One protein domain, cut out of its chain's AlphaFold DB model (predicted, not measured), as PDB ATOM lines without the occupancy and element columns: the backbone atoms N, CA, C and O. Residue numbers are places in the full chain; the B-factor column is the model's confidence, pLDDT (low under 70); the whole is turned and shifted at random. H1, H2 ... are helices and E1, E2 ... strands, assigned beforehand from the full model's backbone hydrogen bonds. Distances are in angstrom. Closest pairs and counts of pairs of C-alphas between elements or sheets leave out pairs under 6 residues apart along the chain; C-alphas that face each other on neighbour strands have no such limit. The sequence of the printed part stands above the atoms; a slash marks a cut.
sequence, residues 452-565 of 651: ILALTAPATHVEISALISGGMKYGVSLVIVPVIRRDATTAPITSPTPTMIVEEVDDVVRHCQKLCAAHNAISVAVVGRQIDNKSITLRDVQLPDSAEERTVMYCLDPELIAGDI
ATOM      1  N   ILE A 452      29.598 -42.862  36.424       93.75
ATOM      2  CA  ILE A 452      28.736 -43.206  37.549       93.75
ATOM      3  C   ILE A 452      29.553 -43.049  38.831       93.75
ATOM      4  O   ILE A 452      30.675 -43.549  38.925       93.75
ATOM      5  N   LEU A 453      28.990 -42.388  39.836       94.88
ATOM      6  CA  LEU A 453      29.557 -42.328  41.181       94.88
ATOM      7  C   LEU A 453      28.717 -43.184  42.125       94.88
ATOM      8  O   LEU A 453      27.493 -43.135  42.075       94.88
ATOM      9  N   ALA A 454      29.357 -43.950  42.999       95.31
ATOM     10  CA  ALA A 454      28.677 -44.779  43.985       95.31
ATOM     11  C   ALA A 454      29.332 -44.656  45.360       95.31
ATOM     12  O   ALA A 454      30.544 -44.818  45.479       95.31
ATOM     13  N   LEU A 455      28.536 -44.424  46.402       94.38
ATOM     14  CA  LEU A 455      28.995 -44.409  47.793       94.38
ATOM     15  C   LEU A 455      28.825 -45.787  48.429       94.38
ATOM     16  O   LEU A 455      27.706 -46.255  48.620       94.38
ATOM     17  N   THR A 456      29.922 -46.455  48.774       91.81
ATOM     18  CA  THR A 456      29.870 -47.847  49.259       91.81
ATOM     19  C   THR A 456      29.539 -47.976  50.742       91.81
ATOM     20  O   THR A 456      29.079 -49.039  51.162       91.81
ATOM     21  N   ALA A 457      29.737 -46.919  51.529       87.69
ATOM     22  CA  ALA A 457      29.424 -46.898  52.953       87.69
ATOM     23  C   ALA A 457      28.496 -45.723  53.311       87.69
ATOM     24  O   ALA A 457      28.375 -44.774  52.530       87.69
ATOM     25  N   PRO A 458      27.808 -45.781  54.471       86.38
ATOM     26  CA  PRO A 458      26.902 -44.725  54.908       86.38
ATOM     27  C   PRO A 458      27.632 -43.382  54.998       86.38
ATOM     28  O   PRO A 458      28.594 -43.255  55.748       86.38
ATOM     29  N   ALA A 459      27.150 -42.399  54.244       85.69
ATOM     30  CA  ALA A 459      27.708 -41.055  54.189       85.69
ATOM     31  C   ALA A 459      26.817 -40.059  54.944       85.69
ATOM     32  O   ALA A 459      25.612 -40.271  55.109       85.69
ATOM     33  N   THR A 460      27.396 -38.955  55.402       87.75
ATOM     34  CA  THR A 460      26.630 -37.840  55.970       87.75
ATOM     35  C   THR A 460      25.922 -37.043  54.871       87.75
ATOM     36  O   THR A 460      26.319 -37.055  53.706       87.75
ATOM     37  N   HIS A 461      24.880 -36.284  55.227       84.69
ATOM     38  CA  HIS A 461      24.183 -35.417  54.265       84.69
ATOM     39  C   HIS A 461      25.129 -34.397  53.604       84.69
ATOM     40  O   HIS A 461      24.954 -34.050  52.438       84.69
ATOM     41  N   VAL A 462      26.142 -33.928  54.341       86.19
ATOM     42  CA  VAL A 462      27.150 -32.982  53.843       86.19
ATOM     43  C   VAL A 462      28.022 -33.638  52.773       86.19
ATOM     44  O   VAL A 462      28.210 -33.058  51.709       86.19
ATOM     45  N   GLU A 463      28.486 -34.866  53.012       87.94
ATOM     46  CA  GLU A 463      29.277 -35.637  52.041       87.94
ATOM     47  C   GLU A 463      28.481 -35.943  50.774       87.94
ATOM     48  O   GLU A 463      28.999 -35.794  49.671       87.94
ATOM     49  N   ILE A 464      27.205 -36.310  50.916       90.44
ATOM     50  CA  ILE A 464      26.332 -36.560  49.765       90.44
ATOM     51  C   ILE A 464      26.090 -35.272  48.980       90.44
ATOM     52  O   ILE A 464      26.155 -35.285  47.755       90.44
ATOM     53  N   SER A 465      25.861 -34.153  49.668       88.38
ATOM     54  CA  SER A 465      25.685 -32.850  49.017       88.38
ATOM     55  C   SER A 465      26.944 -32.447  48.247       88.38
ATOM     56  O   SER A 465      26.851 -32.067  47.084       88.38
ATOM     57  N   ALA A 466      28.125 -32.608  48.853       87.88
ATOM     58  CA  ALA A 466      29.405 -32.350  48.198       87.88
ATOM     59  C   ALA A 466      29.628 -33.270  46.987       87.88
ATOM     60  O   ALA A 466      30.089 -32.809  45.942       87.88
ATOM     61  N   LEU A 467      29.251 -34.547  47.095       90.31
ATOM     62  CA  LEU A 467      29.338 -35.505  45.996       90.31
ATOM     63  C   LEU A 467      28.413 -35.132  44.836       90.31
ATOM     64  O   LEU A 467      28.833 -35.198  43.687       90.31
ATOM     65  N   ILE A 468      27.179 -34.723  45.124       91.00
ATOM     66  CA  ILE A 468      26.197 -34.275  44.126       91.00
ATOM     67  C   ILE A 468      26.708 -33.010  43.428       91.00
ATOM     68  O   ILE A 468      26.747 -32.965  42.200       91.00
ATOM     69  N   SER A 469      27.173 -32.010  44.183       89.00
ATOM     70  CA  SER A 469      27.745 -30.784  43.610       89.00
ATOM     71  C   SER A 469      28.993 -31.061  42.766       89.00
ATOM     72  O   SER A 469      29.148 -30.493  41.685       89.00
ATOM     73  N   GLY A 470      29.869 -31.959  43.226       87.75
ATOM     74  CA  GLY A 470      31.027 -32.413  42.457       87.75
ATOM     75  C   GLY A 470      30.613 -33.160  41.191       87.75
ATOM     76  O   GLY A 470      31.101 -32.850  40.109       87.75
ATOM     77  N   GLY A 471      29.664 -34.089  41.302       90.06
ATOM     78  CA  GLY A 471      29.140 -34.868  40.185       90.06
ATOM     79  C   GLY A 471      28.566 -33.985  39.082       90.06
ATOM     80  O   GLY A 471      28.929 -34.149  37.921       90.06
ATOM     81  N   MET A 472      27.779 -32.973  39.448       88.75
ATOM     82  CA  MET A 472      27.286 -31.972  38.498       88.75
ATOM     83  C   MET A 472      28.423 -31.237  37.786       88.75
ATOM     84  O   MET A 472      28.395 -31.093  36.566       88.75
ATOM     85  N   LYS A 473      29.432 -30.785  38.540       88.81
ATOM     86  CA  LYS A 473      30.573 -30.037  37.994       88.81
ATOM     87  C   LYS A 473      31.374 -30.857  36.978       88.81
ATOM     88  O   LYS A 473      31.898 -30.289  36.026       88.81
ATOM     89  N   TYR A 474      31.467 -32.169  37.185       87.56
ATOM     90  CA  TYR A 474      32.243 -33.078  36.338       87.56
ATOM     91  C   TYR A 474      31.391 -33.879  35.340       87.56
ATOM     92  O   TYR A 474      31.902 -34.814  34.730       87.56
ATOM     93  N   GLY A 475      30.111 -33.531  35.154       88.38
ATOM     94  CA  GLY A 475      29.250 -34.173  34.154       88.38
ATOM     95  C   GLY A 475      28.899 -35.634  34.461       88.38
ATOM     96  O   GLY A 475      28.740 -36.438  33.547       88.38
ATOM     97  N   VAL A 476      28.791 -35.996  35.741       92.25
ATOM     98  CA  VAL A 476      28.369 -37.333  36.185       92.25
ATOM     99  C   VAL A 476      26.891 -37.542  35.869       92.25
ATOM    100  O   VAL A 476      26.055 -36.698  36.192       92.25
ATOM    101  N   SER A 477      26.555 -38.685  35.269       91.19
ATOM    102  CA  SER A 477      25.182 -38.988  34.845       91.19
ATOM    103  C   SER A 477      24.347 -39.652  35.941       91.19
ATOM    104  O   SER A 477      23.138 -39.429  36.021       91.19
ATOM    105  N   LEU A 478      24.979 -40.444  36.813       93.00
ATOM    106  CA  LEU A 478      24.311 -41.178  37.887       93.00
ATOM    107  C   LEU A 478      25.138 -41.158  39.176       93.00
ATOM    108  O   LEU A 478      26.316 -41.513  39.177       93.00
ATOM    109  N   VAL A 479      24.492 -40.807  40.285       94.81
ATOM    110  CA  VAL A 479      25.043 -40.888  41.641       94.81
ATOM    111  C   VAL A 479      24.221 -41.891  42.447       94.81
ATOM    112  O   VAL A 479      23.027 -41.699  42.663       94.81
ATOM    113  N   ILE A 480      24.861 -42.962  42.903       95.19
ATOM    114  CA  ILE A 480      24.258 -44.024  43.710       95.19
ATOM    115  C   ILE A 480      24.648 -43.792  45.166       95.19
ATOM    116  O   ILE A 480      25.831 -43.772  45.516       95.19
ATOM    117  N   VAL A 481      23.650 -43.632  46.024       94.88
ATOM    118  CA  VAL A 481      23.832 -43.303  47.438       94.88
ATOM    119  C   VAL A 481      23.184 -44.399  48.283       94.88
ATOM    120  O   VAL A 481      22.110 -44.883  47.924       94.88
ATOM    121  N   PRO A 482      23.789 -44.825  49.405       93.06
ATOM    122  CA  PRO A 482      23.127 -45.756  50.303       93.06
ATOM    123  C   PRO A 482      21.868 -45.116  50.886       93.06
ATOM    124  O   PRO A 482      21.883 -43.936  51.242       93.06
ATOM    125  N   VAL A 483      20.792 -45.892  51.035       89.25
ATOM    126  CA  VAL A 483      19.598 -45.435  51.760       89.25
ATOM    127  C   VAL A 483      20.016 -45.099  53.187       89.25
ATOM    128  O   VAL A 483      20.230 -45.973  54.033       89.25
ATOM    129  N   ILE A 484      20.123 -43.805  53.474       81.69
ATOM    130  CA  ILE A 484      20.218 -43.339  54.846       81.69
ATOM    131  C   ILE A 484      18.848 -43.610  55.441       81.69
ATOM    132  O   ILE A 484      17.848 -43.066  54.973       81.69
ATOM    133  N   ARG A 485      18.788 -44.464  56.467       72.56
ATOM    134  CA  ARG A 485      17.586 -44.610  57.290       72.56
ATOM    135  C   ARG A 485      17.348 -43.283  57.992       72.56
ATOM    136  O   ARG A 485      17.851 -43.046  59.083       72.56
ATOM    137  N   ARG A 486      16.647 -42.404  57.290       65.69
ATOM    138  CA  ARG A 486      16.211 -41.111  57.769       65.69
ATOM    139  C   ARG A 486      15.332 -41.358  58.986       65.69
ATOM    140  O   ARG A 486      14.339 -42.082  58.898       65.69
ATOM    141  N   ASP A 487      15.681 -40.738  60.106       57.03
ATOM    142  CA  ASP A 487      14.656 -40.399  61.085       57.03
ATOM    143  C   ASP A 487      13.594 -39.589  60.324       57.03
ATOM    144  O   ASP A 487      13.948 -38.778  59.466       57.03
ATOM    145  N   ALA A 488      12.311 -39.870  60.571       53.06
ATOM    146  CA  ALA A 488      11.152 -39.545  59.718       53.06
ATOM    147  C   ALA A 488      10.969 -38.064  59.294       53.06
ATOM    148  O   ALA A 488       9.995 -37.726  58.631       53.06
ATOM    149  N   THR A 489      11.878 -37.175  59.679       51.97
ATOM    150  CA  THR A 489      11.868 -35.728  59.472       51.97
ATOM    151  C   THR A 489      12.810 -35.231  58.374       51.97
ATOM    152  O   THR A 489      12.779 -34.041  58.066       51.97
ATOM    153  N   THR A 490      13.655 -36.075  57.771       58.44
ATOM    154  CA  THR A 490      14.562 -35.618  56.700       58.44
ATOM    155  C   THR A 490      13.914 -35.756  55.321       58.44
ATOM    156  O   THR A 490      13.368 -36.801  54.973       58.44
ATOM    157  N   ALA A 491      13.963 -34.682  54.529       62.94
ATOM    158  CA  ALA A 491      13.439 -34.669  53.169       62.94
ATOM    159  C   ALA A 491      14.223 -35.642  52.258       62.94
ATOM    160  O   ALA A 491      15.425 -35.849  52.475       62.94
ATOM    161  N   PRO A 492      13.567 -36.254  51.251       62.72
ATOM    162  CA  PRO A 492      14.251 -37.044  50.232       62.72
ATOM    163  C   PRO A 492      15.278 -36.186  49.483       62.72
ATOM    164  O   PRO A 492      15.026 -35.011  49.218       62.72
ATOM    165  N   ILE A 493      16.431 -36.769  49.141       67.56
ATOM    166  CA  ILE A 493      17.442 -36.103  48.316       67.56
ATOM    167  C   ILE A 493      16.867 -36.043  46.902       67.56
ATOM    168  O   ILE A 493      16.841 -37.031  46.172       67.56
ATOM    169  N   THR A 494      16.327 -34.889  46.533       61.44
ATOM    170  CA  THR A 494      15.858 -34.624  45.174       61.44
ATOM    171  C   THR A 494      17.044 -34.255  44.295       61.44
ATOM    172  O   THR A 494      17.889 -33.461  44.708       61.44
ATOM    173  N   SER A 495      17.104 -34.813  43.083       57.91
ATOM    174  CA  SER A 495      18.130 -34.417  42.116       57.91
ATOM    175  C   SER A 495      18.013 -32.914  41.813       57.91
ATOM    176  O   SER A 495      16.913 -32.453  41.497       57.91
ATOM    177  N   PRO A 496      19.111 -32.145  41.908       58.00
ATOM    178  CA  PRO A 496      19.097 -30.704  41.665       58.00
ATOM    179  C   PRO A 496      19.017 -30.327  40.176       58.00
ATOM    180  O   PRO A 496      18.736 -29.171  39.872       58.00
ATOM    181  N   THR A 497      19.252 -31.262  39.243       62.06
ATOM    182  CA  THR A 497      19.333 -30.966  37.800       62.06
ATOM    183  C   THR A 497      18.855 -32.121  36.916       62.06
ATOM    184  O   THR A 497      19.109 -33.278  37.250       62.06
ATOM    185  N   PRO A 498      18.251 -31.843  35.741       62.03
ATOM    186  CA  PRO A 498      17.687 -32.870  34.854       62.03
ATOM    187  C   PRO A 498      18.732 -33.789  34.200       62.03
ATOM    188  O   PRO A 498      18.372 -34.821  33.641       62.03
ATOM    189  N   THR A 499      20.016 -33.433  34.253       79.44
ATOM    190  CA  THR A 499      21.111 -34.174  33.610       79.44
ATOM    191  C   THR A 499      21.745 -35.243  34.498       79.44
ATOM    192  O   THR A 499      22.401 -36.142  33.979       79.44
ATOM    193  N   MET A 500      21.544 -35.172  35.817       88.38
ATOM    194  CA  MET A 500      22.136 -36.097  36.784       88.38
ATOM    195  C   MET A 500      21.033 -36.815  37.556       88.38
ATOM    196  O   MET A 500      20.127 -36.192  38.110       88.38
ATOM    197  N   ILE A 501      21.115 -38.137  37.623       91.50
ATOM    198  CA  ILE A 501      20.169 -38.965  38.367       91.50
ATOM    199  C   ILE A 501      20.798 -39.314  39.714       91.50
ATOM    200  O   ILE A 501      21.957 -39.711  39.773       91.50
ATOM    201  N   VAL A 502      20.038 -39.178  40.800       92.81
ATOM    202  CA  VAL A 502      20.451 -39.643  42.131       92.81
ATOM    203  C   VAL A 502      19.575 -40.833  42.506       92.81
ATOM    204  O   VAL A 502      18.351 -40.707  42.539       92.81
ATOM    205  N   GLU A 503      20.185 -41.991  42.750       93.38
ATOM    206  CA  GLU A 503      19.490 -43.228  43.116       93.38
ATOM    207  C   GLU A 503      19.868 -43.643  44.544       93.38
ATOM    208  O   GLU A 503      21.031 -43.920  44.839       93.38
ATOM    209  N   GLU A 504      18.877 -43.694  45.437       92.94
ATOM    210  CA  GLU A 504      19.046 -44.222  46.794       92.94
ATOM    211  C   GLU A 504      18.841 -45.743  46.792       92.94
ATOM    212  O   GLU A 504      17.803 -46.241  46.351       92.94
ATOM    213  N   VAL A 505      19.826 -46.492  47.294       94.50
ATOM    214  CA  VAL A 505      19.848 -47.962  47.231       94.50
ATOM    215  C   VAL A 505      20.218 -48.577  48.583       94.50
ATOM    216  O   VAL A 505      21.162 -48.143  49.232       94.50
ATOM    217  N   ASP A 506      19.498 -49.616  49.020       91.75
ATOM    218  CA  ASP A 506      19.774 -50.295  50.301       91.75
ATOM    219  C   ASP A 506      21.132 -51.020  50.322       91.75
ATOM    220  O   ASP A 506      21.856 -50.989  51.314       91.75
ATOM    221  N   ASP A 507      21.469 -51.697  49.223       93.06
ATOM    222  CA  ASP A 507      22.707 -52.459  49.041       93.06
ATOM    223  C   ASP A 507      23.438 -51.940  47.798       93.06
ATOM    224  O   ASP A 507      23.259 -52.439  46.679       93.06
ATOM    225  N   VAL A 508      24.231 -50.886  48.008       93.69
ATOM    226  CA  VAL A 508      24.954 -50.188  46.937       93.69
ATOM    227  C   VAL A 508      25.901 -51.137  46.216       93.69
ATOM    228  O   VAL A 508      25.909 -51.168  44.991       93.69
ATOM    229  N   VAL A 509      26.633 -51.985  46.945       92.44
ATOM    230  CA  VAL A 509      27.597 -52.926  46.351       92.44
ATOM    231  C   VAL A 509      26.898 -53.881  45.388       92.44
ATOM    232  O   VAL A 509      27.350 -54.065  44.255       92.44
ATOM    233  N   ARG A 510      25.767 -54.463  45.798       94.25
ATOM    234  CA  ARG A 510      25.006 -55.375  44.937       94.25
ATOM    235  C   ARG A 510      24.394 -54.669  43.730       94.25
ATOM    236  O   ARG A 510      24.272 -55.281  42.668       94.25
ATOM    237  N   HIS A 511      23.980 -53.413  43.870       94.56
ATOM    238  CA  HIS A 511      23.429 -52.632  42.760       94.56
ATOM    239  C   HIS A 511      24.501 -52.206  41.761       94.56
ATOM    240  O   HIS A 511      24.336 -52.428  40.566       94.56
ATOM    241  N   CYS A 512      25.642 -51.738  42.254       94.25
ATOM    242  CA  CYS A 512      26.850 -51.490  41.477       94.25
ATOM    243  C   CYS A 512      27.272 -52.723  40.672       94.25
ATOM    244  O   CYS A 512      27.517 -52.621  39.476       94.25
ATOM    245  N   GLN A 513      27.281 -53.913  41.283       93.94
ATOM    246  CA  GLN A 513      27.579 -55.162  40.569       93.94
ATOM    247  C   GLN A 513      26.586 -55.448  39.432       93.94
ATOM    248  O   GLN A 513      26.996 -55.873  38.353       93.94
ATOM    249  N   LYS A 514      25.288 -55.197  39.648       94.31
ATOM    250  CA  LYS A 514      24.261 -55.362  38.606       94.31
ATOM    251  C   LYS A 514      24.442 -54.361  37.468       94.31
ATOM    252  O   LYS A 514      24.330 -54.757  36.313       94.31
ATOM    253  N   LEU A 515      24.731 -53.100  37.785       92.50
ATOM    254  CA  LEU A 515      24.973 -52.056  36.788       92.50
ATOM    255  C   LEU A 515      26.249 -52.326  35.992       92.50
ATOM    256  O   LEU A 515      26.221 -52.243  34.769       92.50
ATOM    257  N   CYS A 516      27.328 -52.747  36.651       91.25
ATOM    258  CA  CYS A 516      28.542 -53.192  35.972       91.25
ATOM    259  C   CYS A 516      28.278 -54.335  34.999       91.25
ATOM    260  O   CYS A 516      28.742 -54.276  33.865       91.25
ATOM    261  N   ALA A 517      27.507 -55.343  35.412       90.06
ATOM    262  CA  ALA A 517      27.160 -56.460  34.542       90.06
ATOM    263  C   ALA A 517      26.256 -56.039  33.369       90.06
ATOM    264  O   ALA A 517      26.424 -56.542  32.263       90.06
ATOM    265  N   ALA A 518      25.311 -55.121  33.596       89.00
ATOM    266  CA  ALA A 518      24.357 -54.675  32.581       89.00
ATOM    267  C   ALA A 518      24.975 -53.721  31.547       89.00
ATOM    268  O   ALA A 518      24.659 -53.815  30.364       89.00
ATOM    269  N   HIS A 519      25.849 -52.818  31.989       85.62
ATOM    270  CA  HIS A 519      26.436 -51.760  31.160       85.62
ATOM    271  C   HIS A 519      27.885 -52.039  30.758       85.62
ATOM    272  O   HIS A 519      28.549 -51.154  30.223       85.62
ATOM    273  N   ASN A 520      28.392 -53.243  31.052       86.25
ATOM    274  CA  ASN A 520      29.803 -53.597  30.887       86.25
ATOM    275  C   ASN A 520      30.736 -52.529  31.499       86.25
ATOM    276  O   ASN A 520      31.749 -52.144  30.912       86.25
ATOM    277  N   ALA A 521      30.330 -51.986  32.653       87.62
ATOM    278  CA  ALA A 521      30.975 -50.824  33.240       87.62
ATOM    279  C   ALA A 521      32.249 -51.223  33.984       87.62
ATOM    280  O   ALA A 521      32.261 -52.191  34.754       87.62
ATOM    281  N   ILE A 522      33.306 -50.435  33.811       89.75
ATOM    282  CA  ILE A 522      34.551 -50.608  34.558       89.75
ATOM    283  C   ILE A 522      34.338 -50.030  35.954       89.75
ATOM    284  O   ILE A 522      34.125 -48.829  36.105       89.75
ATOM    285  N   SER A 523      34.388 -50.888  36.974       91.44
ATOM    286  CA  SER A 523      34.317 -50.459  38.371       91.44
ATOM    287  C   SER A 523      35.705 -50.113  38.894       91.44
ATOM    288  O   SER A 523      36.594 -50.966  38.921       91.44
ATOM    289  N   VAL A 524      35.878 -48.875  39.342       91.94
ATOM    290  CA  VAL A 524      37.084 -48.375  39.998       91.94
ATOM    291  C   VAL A 524      36.750 -48.130  41.464       91.94
ATOM    292  O   VAL A 524      36.025 -47.198  41.800       91.94
ATOM    293  N   ALA A 525      37.266 -48.974  42.355       90.62
ATOM    294  CA  ALA A 525      37.148 -48.757  43.793       90.62
ATOM    295  C   ALA A 525      38.260 -47.820  44.271       90.62
ATOM    296  O   ALA A 525      39.444 -48.145  44.158       90.62
ATOM    297  N   VAL A 526      37.877 -46.665  44.808       89.06
ATOM    298  CA  VAL A 526      38.808 -45.685  45.367       89.06
ATOM    299  C   VAL A 526      38.889 -45.912  46.869       89.06
ATOM    300  O   VAL A 526      37.869 -45.963  47.554       89.06
ATOM    301  N   VAL A 527      40.110 -46.042  47.384       83.12
ATOM    302  CA  VAL A 527      40.365 -46.242  48.814       83.12
ATOM    303  C   VAL A 527      41.367 -45.198  49.296       83.12
ATOM    304  O   VAL A 527      42.397 -44.989  48.661       83.12
ATOM    305  N   GLY A 528      41.089 -44.564  50.438       75.50
ATOM    306  CA  GLY A 528      41.946 -43.516  51.019       75.50
ATOM    307  C   GLY A 528      43.242 -44.002  51.643       75.50
ATOM    308  O   GLY A 528      44.116 -43.203  51.966       75.50
ATOM    309  N   ARG A 529      43.395 -45.315  51.806       72.50
ATOM    310  CA  ARG A 529      44.640 -45.931  52.249       72.50
ATOM    311  C   ARG A 529      45.041 -46.990  51.248       72.50
ATOM    312  O   ARG A 529      44.202 -47.754  50.782       72.50
ATOM    313  N   GLN A 530      46.337 -47.044  50.964       68.12
ATOM    314  CA  GLN A 530      46.918 -48.130  50.195       68.12
ATOM    315  C   GLN A 530      46.666 -49.434  50.961       68.12
ATOM    316  O   GLN A 530      47.266 -49.660  52.011       68.12
ATOM    317  N   ILE A 531      45.710 -50.240  50.493       64.69
ATOM    318  CA  ILE A 531      45.356 -51.498  51.164       64.69
ATOM    319  C   ILE A 531      46.448 -52.534  50.899       64.69
ATOM    320  O   ILE A 531      46.865 -53.226  51.819       64.69
ATOM    321  N   ASP A 532      46.936 -52.596  49.656       71.12
ATOM    322  CA  ASP A 532      47.846 -53.634  49.181       71.12
ATOM    323  C   ASP A 532      48.838 -53.084  48.147       71.12
ATOM    324  O   ASP A 532      48.569 -52.105  47.455       71.12
ATOM    325  N   ASN A 533      49.935 -53.809  47.913       75.50
ATOM    326  CA  ASN A 533      50.884 -53.538  46.818       75.50
ATOM    327  C   ASN A 533      50.255 -53.633  45.408       75.50
ATOM    328  O   ASN A 533      50.936 -53.411  44.413       75.50
ATOM    329  N   LYS A 534      48.974 -54.016  45.319       78.12
ATOM    330  CA  LYS A 534      48.195 -54.132  44.082       78.12
ATOM    331  C   LYS A 534      47.314 -52.916  43.800       78.12
ATOM    332  O   LYS A 534      46.755 -52.836  42.711       78.12
ATOM    333  N   SER A 535      47.139 -52.003  44.757       82.44
ATOM    334  CA  SER A 535      46.415 -50.762  44.485       82.44
ATOM    335  C   SER A 535      47.278 -49.844  43.628       82.44
ATOM    336  O   SER A 535      48.462 -49.663  43.913       82.44
ATOM    337  N   ILE A 536      46.666 -49.253  42.614       85.06
ATOM    338  CA  ILE A 536      47.299 -48.333  41.672       85.06
ATOM    339  C   ILE A 536      46.867 -46.911  42.051       85.06
ATOM    340  O   ILE A 536      45.770 -46.729  42.590       85.06
ATOM    341  N   THR A 537      47.716 -45.901  41.832       85.00
ATOM    342  CA  THR A 537      47.280 -44.522  42.083       85.00
ATOM    343  C   THR A 537      46.181 -44.157  41.089       85.00
ATOM    344  O   THR A 537      46.219 -44.577  39.935       85.00
ATOM    345  N   LEU A 538      45.188 -43.373  41.513       84.56
ATOM    346  CA  LEU A 538      44.043 -43.048  40.655       84.56
ATOM    347  C   LEU A 538      44.466 -42.380  39.331       84.56
ATOM    348  O   LEU A 538      43.799 -42.550  38.321       84.56
ATOM    349  N   ARG A 539      45.598 -41.663  39.334       85.69
ATOM    350  CA  ARG A 539      46.177 -41.011  38.148       85.69
ATOM    351  C   ARG A 539      46.752 -41.999  37.136       85.69
ATOM    352  O   ARG A 539      46.781 -41.694  35.952       85.69
ATOM    353  N   ASP A 540      47.193 -43.161  37.607       84.69
ATOM    354  CA  ASP A 540      47.773 -44.211  36.771       84.69
ATOM    355  C   ASP A 540      46.703 -45.187  36.252       84.69
ATOM    356  O   ASP A 540      47.017 -46.123  35.512       84.69
ATOM    357  N   VAL A 541      45.434 -45.003  36.642       82.94
ATOM    358  CA  VAL A 541      44.321 -45.789  36.105       82.94
ATOM    359  C   VAL A 541      44.099 -45.369  34.657       82.94
ATOM    360  O   VAL A 541      43.483 -44.345  34.373       82.94
ATOM    361  N   GLN A 542      44.603 -46.185  33.735       80.19
ATOM    362  CA  GLN A 542      44.324 -46.038  32.312       80.19
ATOM    363  C   GLN A 542      42.870 -46.427  32.060       80.19
ATOM    364  O   GLN A 542      42.508 -47.608  32.032       80.19
ATOM    365  N   LEU A 543      42.021 -45.413  31.917       78.38
ATOM    366  CA  LEU A 543      40.694 -45.604  31.362       78.38
ATOM    367  C   LEU A 543      40.860 -45.921  29.872       78.38
ATOM    368  O   LEU A 543      41.730 -45.343  29.226       78.38
ATOM    369  N   PRO A 544      40.092 -46.868  29.320       66.06
ATOM    370  CA  PRO A 544      40.203 -47.197  27.909       66.06
ATOM    371  C   PRO A 544      39.893 -45.958  27.061       66.06
ATOM    372  O   PRO A 544      38.788 -45.430  27.129       66.06
ATOM    373  N   ASP A 545      40.854 -45.546  26.232       63.66
ATOM    374  CA  ASP A 545      40.742 -44.392  25.326       63.66
ATOM    375  C   ASP A 545      39.691 -44.586  24.217       63.66
ATOM    376  O   ASP A 545      39.382 -43.660  23.467       63.66
ATOM    377  N   SER A 546      39.136 -45.797  24.071       57.41
ATOM    378  CA  SER A 546      38.118 -46.058  23.061       57.41
ATOM    379  C   SER A 546      36.825 -45.332  23.433       57.41
ATOM    380  O   SER A 546      36.099 -45.769  24.325       57.41
ATOM    381  N   ALA A 547      36.529 -44.267  22.690       52.31
ATOM    382  CA  ALA A 547      35.321 -43.442  22.761       52.31
ATOM    383  C   ALA A 547      33.989 -44.212  22.596       52.31
ATOM    384  O   ALA A 547      32.914 -43.625  22.692       52.31
ATOM    385  N   GLU A 548      34.033 -45.523  22.366       58.47
ATOM    386  CA  GLU A 548      32.860 -46.383  22.294       58.47
ATOM    387  C   GLU A 548      32.461 -46.867  23.703       58.47
ATOM    388  O   GLU A 548      32.953 -47.862  24.238       58.47
ATOM    389  N   GLU A 549      31.546 -46.102  24.302       58.62
ATOM    390  CA  GLU A 549      30.489 -46.552  25.228       58.62
ATOM    391  C   GLU A 549      30.875 -47.174  26.579       58.62
ATOM    392  O   GLU A 549      29.997 -47.654  27.306       58.62
ATOM    393  N   ARG A 550      32.141 -47.163  26.999       73.44
ATOM    394  CA  ARG A 550      32.466 -47.734  28.314       73.44
ATOM    395  C   ARG A 550      32.068 -46.794  29.444       73.44
ATOM    396  O   ARG A 550      32.684 -45.766  29.700       73.44
ATOM    397  N   THR A 551      31.018 -47.208  30.142       87.50
ATOM    398  CA  THR A 551      30.584 -46.623  31.408       87.50
ATOM    399  C   THR A 551      31.673 -46.869  32.453       87.50
ATOM    400  O   THR A 551      32.148 -47.997  32.608       87.50
ATOM    401  N   VAL A 552      32.085 -45.828  33.171       91.62
ATOM    402  CA  VAL A 552      33.069 -45.940  34.257       91.62
ATOM    403  C   VAL A 552      32.355 -45.653  35.561       91.62
ATOM    404  O   VAL A 552      31.704 -44.622  35.703       91.62
ATOM    405  N   MET A 553      32.467 -46.567  36.517       94.12
ATOM    406  CA  MET A 553      31.827 -46.443  37.816       94.12
ATOM    407  C   MET A 553      32.878 -46.301  38.910       94.12
ATOM    408  O   MET A 553      33.626 -47.239  39.174       94.12
ATOM    409  N   TYR A 554      32.906 -45.155  39.584       94.50
ATOM    410  CA  TYR A 554      33.766 -44.939  40.744       94.50
ATOM    411  C   TYR A 554      33.019 -45.287  42.026       94.50
ATOM    412  O   TYR A 554      32.032 -44.644  42.383       94.50
ATOM    413  N   CYS A 555      33.511 -46.298  42.731       94.25
ATOM    414  CA  CYS A 555      33.041 -46.668  44.058       94.25
ATOM    415  C   CYS A 555      33.888 -45.935  45.100       94.25
ATOM    416  O   CYS A 555      35.070 -46.245  45.263       94.25
ATOM    417  N   LEU A 556      33.290 -44.965  45.783       93.50
ATOM    418  CA  LEU A 556      33.928 -44.129  46.789       93.50
ATOM    419  C   LEU A 556      33.549 -44.600  48.192       93.50
ATOM    420  O   LEU A 556      32.374 -44.822  48.493       93.50
ATOM    421  N   ASP A 557      34.550 -44.693  49.057       88.56
ATOM    422  CA  ASP A 557      34.350 -44.797  50.499       88.56
ATOM    423  C   ASP A 557      34.169 -43.380  51.084       88.56
ATOM    424  O   ASP A 557      35.021 -42.525  50.829       88.56
ATOM    425  N   PRO A 558      33.102 -43.070  51.843       79.44
ATOM    426  CA  PRO A 558      32.908 -41.752  52.457       79.44
ATOM    427  C   PRO A 558      34.076 -41.292  53.340       79.44
ATOM    428  O   PRO A 558      34.291 -40.083  53.448       79.44
ATOM    429  N   GLU A 559      34.886 -42.204  53.897       75.81
ATOM    430  CA  GLU A 559      36.098 -41.817  54.641       75.81
ATOM    431  C   GLU A 559      37.079 -40.978  53.794       75.81
ATOM    432  O   GLU A 559      37.842 -40.180  54.342       75.81
ATOM    433  N   LEU A 560      37.038 -41.105  52.462       67.38
ATOM    434  CA  LEU A 560      37.803 -40.269  51.532       67.38
ATOM    435  C   LEU A 560      37.275 -38.839  51.439       67.38
ATOM    436  O   LEU A 560      38.050 -37.897  51.313       67.38
ATOM    437  N   ILE A 561      35.955 -38.681  51.471       63.47
ATOM    438  CA  ILE A 561      35.284 -37.404  51.215       63.47
ATOM    439  C   ILE A 561      35.415 -36.495  52.442       63.47
ATOM    440  O   ILE A 561      35.652 -35.292  52.316       63.47
ATOM    441  N   ALA A 562      35.342 -37.081  53.639       59.34
ATOM    442  CA  ALA A 562      35.484 -36.359  54.899       59.34
ATOM    443  C   ALA A 562      36.859 -35.677  55.064       59.34
ATOM    444  O   ALA A 562      36.952 -34.653  55.743       59.34
ATOM    445  N   GLY A 563      37.919 -36.210  54.443       53.59
ATOM    446  CA  GLY A 563      39.274 -35.655  54.536       53.59
ATOM    447  C   GLY A 563      39.427 -34.268  53.897       53.59
ATOM    448  O   GLY A 563      40.113 -33.414  54.460       53.59
ATOM    449  N   ASP A 564      38.737 -34.024  52.778       46.06
ATOM    450  CA  ASP A 564      38.902 -32.811  51.958       46.06
ATOM    451  C   ASP A 564      37.818 -31.741  52.195       46.06
ATOM    452  O   ASP A 564      38.043 -30.544  51.988       46.06
ATOM    453  N   ILE A 565      36.637 -32.121  52.698       47.09
ATOM    454  CA  ILE A 565      35.602 -31.143  53.092       47.09
ATOM    455  C   ILE A 565      36.090 -30.294  54.281       47.09
ATOM    456  O   ILE A 565      35.785 -29.103  54.379       47.09
TER     457      ILE A 565
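What this domain is: This is residues 452 to 565 of the 651 residues of an uncharacterized protein of Bodo saltans (UniProt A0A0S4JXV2). A twisted sheet of five parallel strands forms the core, with H1 over one face and H2 over the other, while H3 sits across one end of H1. Two long stretches with no named element, residues 483 to 500 and 527 to 551, lie at the two ends of the longest axis. The printed part has 114 residues, in the order E1 H1 E2 E3 H2 E4 E5 H3, and the sheet runs E3 E2 E1 E5 E4. The class is mixed, helices and strands; the whole is compact, with a radius of gyration of the C-alphas of 14.5 A and spans of 44 by 31 by 27 A.

How they stand to each other: Begin at E1, residues 452 to 455, an inner strand. On one side is E5, residues 552 to 556, with N 454 and O 554 at 2.8 A; on the other side is E2, residues 478 to 482, with N 455 and O 480 at 2.9 A. The edge strands are E3, residues 501 to 505, with N 503 and O 479 at 2.9 A, and E4, residues 522 to 526, with N 553 and O 522 at 2.8 A. H1, residues 461 to 473, is on the sheet at a height of 9.9 A, over E2 and E1, and runs along the strands, at 7 degrees to E2 on the local plane; its closest C-alphas to E2 are those of Ile 468 and Val 479, 7.2 A. E1, H1 and E2 make a strand-helix-strand unit, two parallel neighbour strands with a helix between, with a right-handed crossover. H2, residues 508 to 519, is on the opposite face, which gives three layers, helices on both faces of a sheet; the C-alphas of Pro 482 and Val 508, the closest of E2 and H2, are 5.9 A apart. H3, residues 558 to 565, is not on the sheet and touches H1, about perpendicular at 76 degrees, through residues 463 to 466 of H1 alone; the closest C-alphas, of Glu 463 and Ile 561, are 6.3 A apart. H1 and H2 are apart. In H1 and H2 every O i to N i+4 pair is within hydrogen-bond range; in H3, 2 of 4 are.

Where its parts are: Find C-alpha 452 at (28.736, -43.206, 37.549); E1 runs 10.3 A from there. H1 covers 18.3 A from C-alpha 461 at (24.183, -35.417, 54.265), then come E2, 13.3 A, E3, 12.6 A, and H2, 15.9 A. E4, 12.6 A, and E5, 12.7 A, follow, and H3, 11.0 A, ends at C-alpha 565, (35.602, -31.143, 53.092).

The domain as a whole: The farthest C-alphas, of Thr 489 and Ser 546, are 46.1 A apart. The printed part has no cut; the links E2 to E3, 18 residues, and E4 to E5, 25 residues, are long, and the others are tight. The mean pLDDT of the printed part is 81.4, with residues 486 to 498, 530 to 531, 544 to 549 and 560 to 565 under 70.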